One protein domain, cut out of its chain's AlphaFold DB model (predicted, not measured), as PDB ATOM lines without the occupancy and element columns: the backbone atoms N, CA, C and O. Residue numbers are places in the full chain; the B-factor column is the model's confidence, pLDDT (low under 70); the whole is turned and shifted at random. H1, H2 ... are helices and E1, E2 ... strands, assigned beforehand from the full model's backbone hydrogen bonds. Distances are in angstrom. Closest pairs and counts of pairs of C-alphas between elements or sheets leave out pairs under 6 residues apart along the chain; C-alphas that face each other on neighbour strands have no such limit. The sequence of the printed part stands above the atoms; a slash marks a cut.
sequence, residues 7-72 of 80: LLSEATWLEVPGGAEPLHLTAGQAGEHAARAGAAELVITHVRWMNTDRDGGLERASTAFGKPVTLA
ATOM      1  N   LEU A   7     379.440 487.557 433.594       98.00
ATOM      2  CA  LEU A   7     378.176 487.950 432.985       98.00
ATOM      3  C   LEU A   7     377.084 486.930 433.333       98.00
ATOM      4  O   LEU A   7     377.181 485.765 432.958       98.00
ATOM      5  N   LEU A   8     376.020 487.386 433.998       97.56
ATOM      6  CA  LEU A   8     374.773 486.635 434.162       97.56
ATOM      7  C   LEU A   8     373.786 487.080 433.073       97.56
ATOM      8  O   LEU A   8     373.375 488.241 433.068       97.56
ATOM      9  N   SER A   9     373.420 486.185 432.152       97.25
ATOM     10  CA  SER A   9     372.574 486.510 430.992       97.25
ATOM     11  C   SER A   9     371.346 485.615 430.897       97.25
ATOM     12  O   SER A   9     371.404 484.432 431.227       97.25
ATOM     13  N   GLU A  10     370.242 486.154 430.379       95.69
ATOM     14  CA  GLU A  10     369.149 485.297 429.922       95.69
ATOM     15  C   GLU A  10     369.568 484.456 428.703       95.69
ATOM     16  O   GLU A  10     370.432 484.868 427.923       95.69
ATOM     17  N   ALA A  11     368.947 483.284 428.557       94.62
ATOM     18  CA  ALA A  11     369.086 482.375 427.418       94.62
ATOM     19  C   ALA A  11     367.754 481.642 427.185       94.62
ATOM     20  O   ALA A  11     367.642 480.420 427.305       94.62
ATOM     21  N   THR A  12     366.702 482.419 426.936       91.19
ATOM     22  CA  THR A  12     365.326 481.922 426.882       91.19
ATOM     23  C   THR A  12     365.108 480.925 425.747       91.19
ATOM     24  O   THR A  12     364.403 479.933 425.947       91.19
ATOM     25  N   TRP A  13     365.709 481.179 424.582       88.12
ATOM     26  CA  TRP A  13     365.470 480.439 423.343       88.12
ATOM     27  C   TRP A  13     366.655 479.550 422.935       88.12
ATOM     28  O   TRP A  13     367.818 479.897 423.136       88.12
ATOM     29  N   LEU A  14     366.366 478.426 422.278       84.06
ATOM     30  CA  LEU A  14     367.377 477.681 421.511       84.06
ATOM     31  C   LEU A  14     367.584 478.331 420.145       84.06
ATOM     32  O   LEU A  14     368.704 478.639 419.758       84.06
ATOM     33  N   GLU A  15     366.468 478.604 419.478       84.25
ATOM     34  CA  GLU A  15     366.355 479.349 418.230       84.25
ATOM     35  C   GLU A  15     365.207 480.349 418.391       84.25
ATOM     36  O   GLU A  15     364.235 480.062 419.098       84.25
ATOM     37  N   VAL A  16     365.295 481.514 417.746       84.50
ATOM     38  CA  VAL A  16     364.220 482.515 417.811       84.50
ATOM     39  C   VAL A  16     362.983 481.969 417.085       84.50
ATOM     40  O   VAL A  16     363.072 481.675 415.890       84.50
ATOM     41  N   PRO A  17     361.819 481.838 417.749       82.69
ATOM     42  CA  PRO A  17     360.607 481.386 417.078       82.69
ATOM     43  C   PRO A  17     360.171 482.371 415.991       82.69
ATOM     44  O   PRO A  17     360.251 483.589 416.161       82.69
ATOM     45  N   GLY A  18     359.642 481.848 414.884       86.00
ATOM     46  CA  GLY A  18     359.078 482.682 413.826       86.00
ATOM     47  C   GLY A  18     357.945 483.566 414.358       86.00
ATOM     48  O   GLY A  18     356.985 483.062 414.935       86.00
ATOM     49  N   GLY A  19     358.063 484.882 414.161       83.50
ATOM     50  CA  GLY A  19     357.072 485.861 414.619       83.50
ATOM     51  C   GLY A  19     357.170 486.243 416.101       83.50
ATOM     52  O   GLY A  19     356.317 486.990 416.574       83.50
ATOM     53  N   ALA A  20     358.182 485.764 416.831       81.81
ATOM     54  CA  ALA A  20     358.449 486.241 418.183       81.81
ATOM     55  C   ALA A  20     358.952 487.692 418.168       81.81
ATOM     56  O   ALA A  20     359.725 488.093 417.296       81.81
ATOM     57  N   GLU A  21     358.544 488.471 419.168       83.00
ATOM     58  CA  GLU A  21     359.151 489.776 419.414       83.00
ATOM     59  C   GLU A  21     360.624 489.599 419.828       83.00
ATOM     60  O   GLU A  21     360.949 488.644 420.545       83.00
ATOM     61  N   PRO A  22     361.531 490.506 419.416       79.00
ATOM     62  CA  PRO A  22     362.961 490.435 419.723       79.00
ATOM     63  C   PRO A  22     363.243 490.883 421.168       79.00
ATOM     64  O   PRO A  22     363.998 491.820 421.414       79.00
ATOM     65  N   LEU A  23     362.574 490.247 422.125       88.75
ATOM     66  CA  LEU A  23     362.549 490.641 423.533       88.75
ATOM     67  C   LEU A  23     363.449 489.755 424.403       88.75
ATOM     68  O   LEU A  23     363.816 490.147 425.502       88.75
ATOM     69  N   HIS A  24     363.812 488.579 423.891       92.56
ATOM     70  CA  HIS A  24     364.556 487.547 424.601       92.56
ATOM     71  C   HIS A  24     365.695 487.000 423.747       92.56
ATOM     72  O   HIS A  24     365.611 486.993 422.516       92.56
ATOM     73  N   LEU A  25     366.734 486.496 424.410       94.06
ATOM     74  CA  LEU A  25     367.942 486.003 423.758       94.06
ATOM     75  C   LEU A  25     367.872 484.503 423.485       94.06
ATOM     76  O   LEU A  25     367.278 483.728 424.243       94.06
ATOM     77  N   THR A  26     368.552 484.088 422.419       94.19
ATOM     78  CA  THR A  26     368.995 482.702 422.286       94.19
ATOM     79  C   THR A  26     370.221 482.437 423.159       94.19
ATOM     80  O   THR A  26     370.971 483.354 423.506       94.19
ATOM     81  N   ALA A  27     370.476 481.167 423.475       94.44
ATOM     82  CA  ALA A  27     371.701 480.767 424.169       94.44
ATOM     83  C   ALA A  27     372.975 481.191 423.404       94.44
ATOM     84  O   ALA A  27     373.933 481.672 424.008       94.44
ATOM     85  N   GLY A  28     372.961 481.099 422.068       95.75
ATOM     86  CA  GLY A  28     374.058 481.583 421.222       95.75
ATOM     87  C   GLY A  28     374.284 483.092 421.356       95.75
ATOM     88  O   GLY A  28     375.412 483.526 421.573       95.75
ATOM     89  N   GLN A  29     373.214 483.894 421.333       96.56
ATOM     90  CA  GLN A  29     373.307 485.351 421.500       96.56
ATOM     91  C   GLN A  29     373.875 485.749 422.870       96.56
ATOM     92  O   GLN A  29     374.668 486.690 422.955       96.56
ATOM     93  N   ALA A  30     373.533 485.016 423.936       97.06
ATOM     94  CA  ALA A  30     374.146 485.216 425.250       97.06
ATOM     95  C   ALA A  30     375.672 484.998 425.201       97.06
ATOM     96  O   ALA A  30     376.433 485.821 425.720       97.06
ATOM     97  N   GLY A  31     376.123 483.943 424.512       97.88
ATOM     98  CA  GLY A  31     377.542 483.669 424.271       97.88
ATOM     99  C   GLY A  31     378.244 484.769 423.468       97.88
ATOM    100  O   GLY A  31     379.293 485.265 423.880       97.88
ATOM    101  N   GLU A  32     377.631 485.232 422.376       98.12
ATOM    102  CA  GLU A  32     378.158 486.339 421.564       98.12
ATOM    103  C   GLU A  32     378.312 487.624 422.383       98.12
ATOM    104  O   GLU A  32     379.285 488.368 422.234       98.12
ATOM    105  N   HIS A  33     377.342 487.913 423.252       97.75
ATOM    106  CA  HIS A  33     377.388 489.082 424.122       97.75
ATOM    107  C   HIS A  33     378.503 488.970 425.161       97.75
ATOM    108  O   HIS A  33     379.217 489.952 425.363       97.75
ATOM    109  N   ALA A  34     378.706 487.792 425.756       98.38
ATOM    110  CA  ALA A  34     379.809 487.544 426.683       98.38
ATOM    111  C   ALA A  34     381.179 487.706 426.007       98.38
ATOM    112  O   ALA A  34     382.044 488.409 426.535       98.38
ATOM    113  N   ALA A  35     381.351 487.141 424.807       98.38
ATOM    114  CA  ALA A  35     382.586 487.260 424.033       98.38
ATOM    115  C   ALA A  35     382.880 488.719 423.662       98.38
ATOM    116  O   ALA A  35     383.969 489.230 423.921       98.38
ATOM    117  N   ARG A  36     381.886 489.430 423.116       98.19
ATOM    118  CA  ARG A  36     382.019 490.851 422.750       98.19
ATOM    119  C   ARG A  36     382.261 491.755 423.953       98.19
ATOM    120  O   ARG A  36     382.886 492.802 423.805       98.19
ATOM    121  N   ALA A  37     381.733 491.382 425.115       97.94
ATOM    122  CA  ALA A  37     381.956 492.100 426.357       97.94
ATOM    123  C   ALA A  37     383.333 491.815 426.967       97.94
ATOM    124  O   ALA A  37     383.699 492.536 427.883       97.94
ATOM    125  N   GLY A  38     384.075 490.803 426.506       97.94
ATOM    126  CA  GLY A  38     385.331 490.398 427.140       97.94
ATOM    127  C   GLY A  38     385.129 489.762 428.518       97.94
ATOM    128  O   GLY A  38     386.002 489.875 429.371       97.94
ATOM    129  N   ALA A  39     383.977 489.126 428.769       98.25
ATOM    130  CA  ALA A  39     383.699 488.528 430.071       98.25
ATOM    131  C   ALA A  39     384.672 487.374 430.391       98.25
ATOM    132  O   ALA A  39     385.049 486.585 429.507       98.25
ATOM    133  N   ALA A  40     385.076 487.253 431.657       97.38
ATOM    134  CA  ALA A  40     385.882 486.122 432.100       97.38
ATOM    135  C   ALA A  40     385.027 484.846 432.146       97.38
ATOM    136  O   ALA A  40     385.414 483.860 431.511       97.38
ATOM    137  N   GLU A  41     383.841 484.925 432.757       97.88
ATOM    138  CA  GLU A  41     382.863 483.836 432.877       97.88
ATOM    139  C   GLU A  41     381.463 484.222 432.364       97.88
ATOM    140  O   GLU A  41     381.043 485.382 432.431       97.88
ATOM    141  N   LEU A  42     380.715 483.222 431.882       98.19
ATOM    142  CA  LEU A  42     379.310 483.349 431.487       98.19
ATOM    143  C   LEU A  42     378.451 482.346 432.261       98.19
ATOM    144  O   LEU A  42     378.637 481.131 432.152       98.19
ATOM    145  N   VAL A  43     377.454 482.875 432.968       97.75
ATOM    146  CA  VAL A  43     376.363 482.105 433.564       97.75
ATOM    147  C   VAL A  43     375.068 482.433 432.829       97.75
ATOM    148  O   VAL A  43     374.675 483.598 432.733       97.75
ATOM    149  N   ILE A  44     374.380 481.413 432.324       96.19
ATOM    150  CA  ILE A  44     373.077 481.570 431.672       96.19
ATOM    151  C   ILE A  44     371.931 481.219 432.622       96.19
ATOM    152  O   ILE A  44     372.014 480.277 433.408       96.19
ATOM    153  N   THR A  45     370.845 481.985 432.553       95.25
ATOM    154  CA  THR A  45     369.629 481.820 433.361       95.25
ATOM    155  C   THR A  45     368.375 482.109 432.526       95.25
ATOM    156  O   THR A  45     368.459 482.327 431.318       95.25
ATOM    157  N   HIS A  46     367.191 482.086 433.148       93.69
ATOM    158  CA  HIS A  46     365.906 482.359 432.493       93.69
ATOM    159  C   HIS A  46     365.658 481.442 431.273       93.69
ATOM    160  O   HIS A  46     365.290 481.865 430.184       93.69
ATOM    161  N   VAL A  47     365.865 480.139 431.468       87.06
ATOM    162  CA  VAL A  47     366.009 479.131 430.400       87.06
ATOM    163  C   VAL A  47     364.709 478.405 430.024       87.06
ATOM    164  O   VAL A  47     364.716 477.211 429.722       87.06
ATOM    165  N   ARG A  48     363.560 479.094 430.072       77.06
ATOM    166  CA  ARG A  48     362.226 478.458 429.982       77.06
ATOM    167  C   ARG A  48     362.092 477.483 428.801       77.06
ATOM    168  O   ARG A  48     361.602 476.376 429.010       77.06
ATOM    169  N   TRP A  49     362.518 477.875 427.598       68.88
ATOM    170  CA  TRP A  49     362.396 477.043 426.390       68.88
ATOM    171  C   TRP A  49     363.663 476.254 426.065       68.88
ATOM    172  O   TRP A  49     363.590 475.264 425.351       68.88
ATOM    173  N   MET A  50     364.804 476.621 426.645       67.31
ATOM    174  CA  MET A  50     366.028 475.818 426.582       67.31
ATOM    175  C   MET A  50     365.931 474.536 427.429       67.31
ATOM    176  O   MET A  50     366.673 473.588 427.204       67.31
ATOM    177  N   ASN A  51     364.975 474.435 428.360       65.38
ATOM    178  CA  ASN A  51     364.758 473.211 429.139       65.38
ATOM    179  C   ASN A  51     364.416 471.964 428.300       65.38
ATOM    180  O   ASN A  51     364.562 470.859 428.818       65.38
ATOM    181  N   THR A  52     363.974 472.107 427.047       77.56
ATOM    182  CA  THR A  52     363.721 470.956 426.161       77.56
ATOM    183  C   THR A  52     364.993 470.365 425.551       77.56
ATOM    184  O   THR A  52     364.968 469.212 425.139       77.56
ATOM    185  N   ASP A  53     366.084 471.134 425.493       85.62
ATOM    186  CA  ASP A  53     367.405 470.710 425.005       85.62
ATOM    187  C   ASP A  53     368.490 471.566 425.684       85.62
ATOM    188  O   ASP A  53     368.994 472.551 425.142       85.62
ATOM    189  N   ARG A  54     368.796 471.227 426.941       87.25
ATOM    190  CA  ARG A  54     369.763 471.986 427.749       87.25
ATOM    191  C   ARG A  54     371.176 471.876 427.195       87.25
ATOM    192  O   ARG A  54     371.883 472.882 427.153       87.25
ATOM    193  N   ASP A  55     371.555 470.679 426.761       90.06
ATOM    194  CA  ASP A  55     372.900 470.388 426.270       90.06
ATOM    195  C   ASP A  55     373.170 471.148 424.969       90.06
ATOM    196  O   ASP A  55     374.178 471.847 424.872       90.06
ATOM    197  N   GLY A  56     372.226 471.137 424.022       91.69
ATOM    198  CA  GLY A  56     372.345 471.914 422.790       91.69
ATOM    199  C   GLY A  56     372.286 473.428 423.015       91.69
ATOM    200  O   GLY A  56     372.849 474.196 422.233       91.69
ATOM    201  N   GLY A  57     371.628 473.903 424.077       92.50
ATOM    202  CA  GLY A  57     371.688 475.310 424.487       92.50
ATOM    203  C   GLY A  57     373.071 475.706 425.013       92.50
ATOM    204  O   GLY A  57     373.651 476.696 424.560       92.50
ATOM    205  N   LEU A  58     373.622 474.902 425.925       94.81
ATOM    206  CA  LEU A  58     374.961 475.095 426.485       94.81
ATOM    207  C   LEU A  58     376.052 475.008 425.415       94.81
ATOM    208  O   LEU A  58     376.964 475.834 425.415       94.81
ATOM    209  N   GLU A  59     375.941 474.069 424.475       95.50
ATOM    210  CA  GLU A  59     376.877 473.926 423.357       95.50
ATOM    211  C   GLU A  59     376.890 475.172 422.465       95.50
ATOM    212  O   GLU A  59     377.963 475.702 422.165       95.50
ATOM    213  N   ARG A  60     375.713 475.694 422.089       95.75
ATOM    214  CA  ARG A  60     375.595 476.928 421.292       95.75
ATOM    215  C   ARG A  60     376.200 478.129 422.023       95.75
ATOM    216  O   ARG A  60     376.974 478.877 421.426       95.75
ATOM    217  N   ALA A  61     375.870 478.304 423.306       97.12
ATOM    218  CA  ALA A  61     376.395 479.400 424.121       97.12
ATOM    219  C   ALA A  61     377.920 479.318 424.271       97.12
ATOM    220  O   ALA A  61     378.614 480.310 424.059       97.12
ATOM    221  N   SER A  62     378.440 478.129 424.588       98.12
ATOM    222  CA  SER A  62     379.874 477.859 424.743       98.12
ATOM    223  C   SER A  62     380.638 478.086 423.441       98.12
ATOM    224  O   SER A  62     381.666 478.762 423.432       98.12
ATOM    225  N   THR A  63     380.092 477.614 422.319       98.31
ATOM    226  CA  THR A  63     380.671 477.828 420.986       98.31
ATOM    227  C   THR A  63     380.764 479.316 420.651       98.31
ATOM    228  O   THR A  63     381.814 479.779 420.210       98.31
ATOM    229  N   ALA A  64     379.698 480.080 420.897       98.31
ATOM    230  CA  ALA A  64     379.674 481.518 420.637       98.31
ATOM    231  C   ALA A  64     380.551 482.329 421.610       98.31
ATOM    232  O   ALA A  64     381.139 483.336 421.216       98.31
ATOM    233  N   PHE A  65     380.652 481.897 422.872       98.50
ATOM    234  CA  PHE A  65     381.504 482.536 423.876       98.50
ATOM    235  C   PHE A  65     382.995 482.218 423.667       98.50
ATOM    236  O   PHE A  65     383.860 483.038 423.977       98.50
ATOM    237  N   GLY A  66     383.305 481.027 423.146       98.50
ATOM    238  CA  GLY A  66     384.666 480.500 423.018       98.50
ATOM    239  C   GLY A  66     385.252 479.957 424.328       98.50
ATOM    240  O   GLY A  66     386.451 479.685 424.397       98.50
ATOM    241  N   LYS A  67     384.428 479.815 425.372       97.94
ATOM    242  CA  LYS A  67     384.790 479.312 426.706       97.94
ATOM    243  C   LYS A  67     383.618 478.515 427.301       97.94
ATOM    244  O   LYS A  67     382.485 478.708 426.857       97.94
ATOM    245  N   PRO A  68     383.856 477.679 428.331       97.31
ATOM    246  CA  PRO A  68     382.785 476.989 429.045       97.31
ATOM    247  C   PRO A  68     381.719 477.948 429.594       97.31
ATOM    248  O   PRO A  68     382.025 479.068 430.003       97.31
ATOM    249  N   VAL A  69     380.473 477.472 429.629       97.69
ATOM    250  CA  VAL A  69     379.302 478.208 430.121       97.69
ATOM    251  C   VAL A  69     378.651 477.427 431.251       97.69
ATOM    252  O   VAL A  69     378.495 476.209 431.161       97.69
ATOM    253  N   THR A  70     378.236 478.131 432.299       96.56
ATOM    254  CA  THR A  70     377.513 477.546 433.430       96.56
ATOM    255  C   THR A  70     376.017 477.811 433.299       96.56
ATOM    256  O   THR A  70     375.597 478.940 433.058       96.56
ATOM    257  N   LEU A  71     375.193 476.783 433.502       95.25
ATOM    258  CA  LEU A  71     373.754 476.952 433.694       95.25
ATOM    259  C   LEU A  71     373.471 477.278 435.163       95.25
ATOM    260  O   LEU A  71     373.890 476.536 436.050       95.25
ATOM    261  N   ALA A  72     372.753 478.370 435.421       95.88
ATOM    262  CA  ALA A  72     372.260 478.674 436.754       95.88
ATOM    263  C   ALA A  72     371.166 477.682 437.171       95.88
ATOM    264  O   ALA A  72     370.174 477.486 436.465       95.88
TER     265      ALA A  72
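This is residues 7 to 72 of the 80 residues of the protein "MBL fold metallo-hydrolase" of Actinobacteria bacterium (UniProt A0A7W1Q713). Two helices side by side cover one face of a small parallel sheet, E1 E2 E3, making two layers; the loop round Gly 19 makes one far end. The 66 printed residues include two named helices and three named strands, in chain order E1 H1 E2 H2 E3. The class is mixed, and the whole is compact, with a radius of gyration of the C-alphas of 10.6 A and spans of 33 by 21 by 17 A.

E1, residues 7 to 10, begins at C-alpha 7 (378.176, 487.950, 432.985). H1, residues 27 to 37, is 15.4 A long; E2, residues 41 to 45, 13.4 A; H2, residues 54 to 65, 16.3 A. E3, residues 69 to 71, ends at C-alpha 71 (373.754, 476.952, 433.694).

E1 and E2 are parallel neighbours, with N 7 and O 41 within hydrogen-bond range at 2.9 A; E2 and E3 are parallel neighbours, with N 44 and O 70 within hydrogen-bond range at 2.9 A. E1, H1, E2 and E2, H2, E3 are strand-helix-strand units, parallel neighbours with a helix between, their crossovers right-handed. H1 and H2 touch, closest at the C-alphas of Gly 31 and Phe 65, 4.1 A, and run the same way at a shallow tilt of 25 degrees. In both, every O i to N i+4 pair is within hydrogen-bond range.

The farthest C-alphas, of Gly 19 and Ala 40, are 33.7 A apart. The printed part has no cut; the link E1 to H1 is long, 16 residues. Residues 49 to 51 have pLDDT under 70.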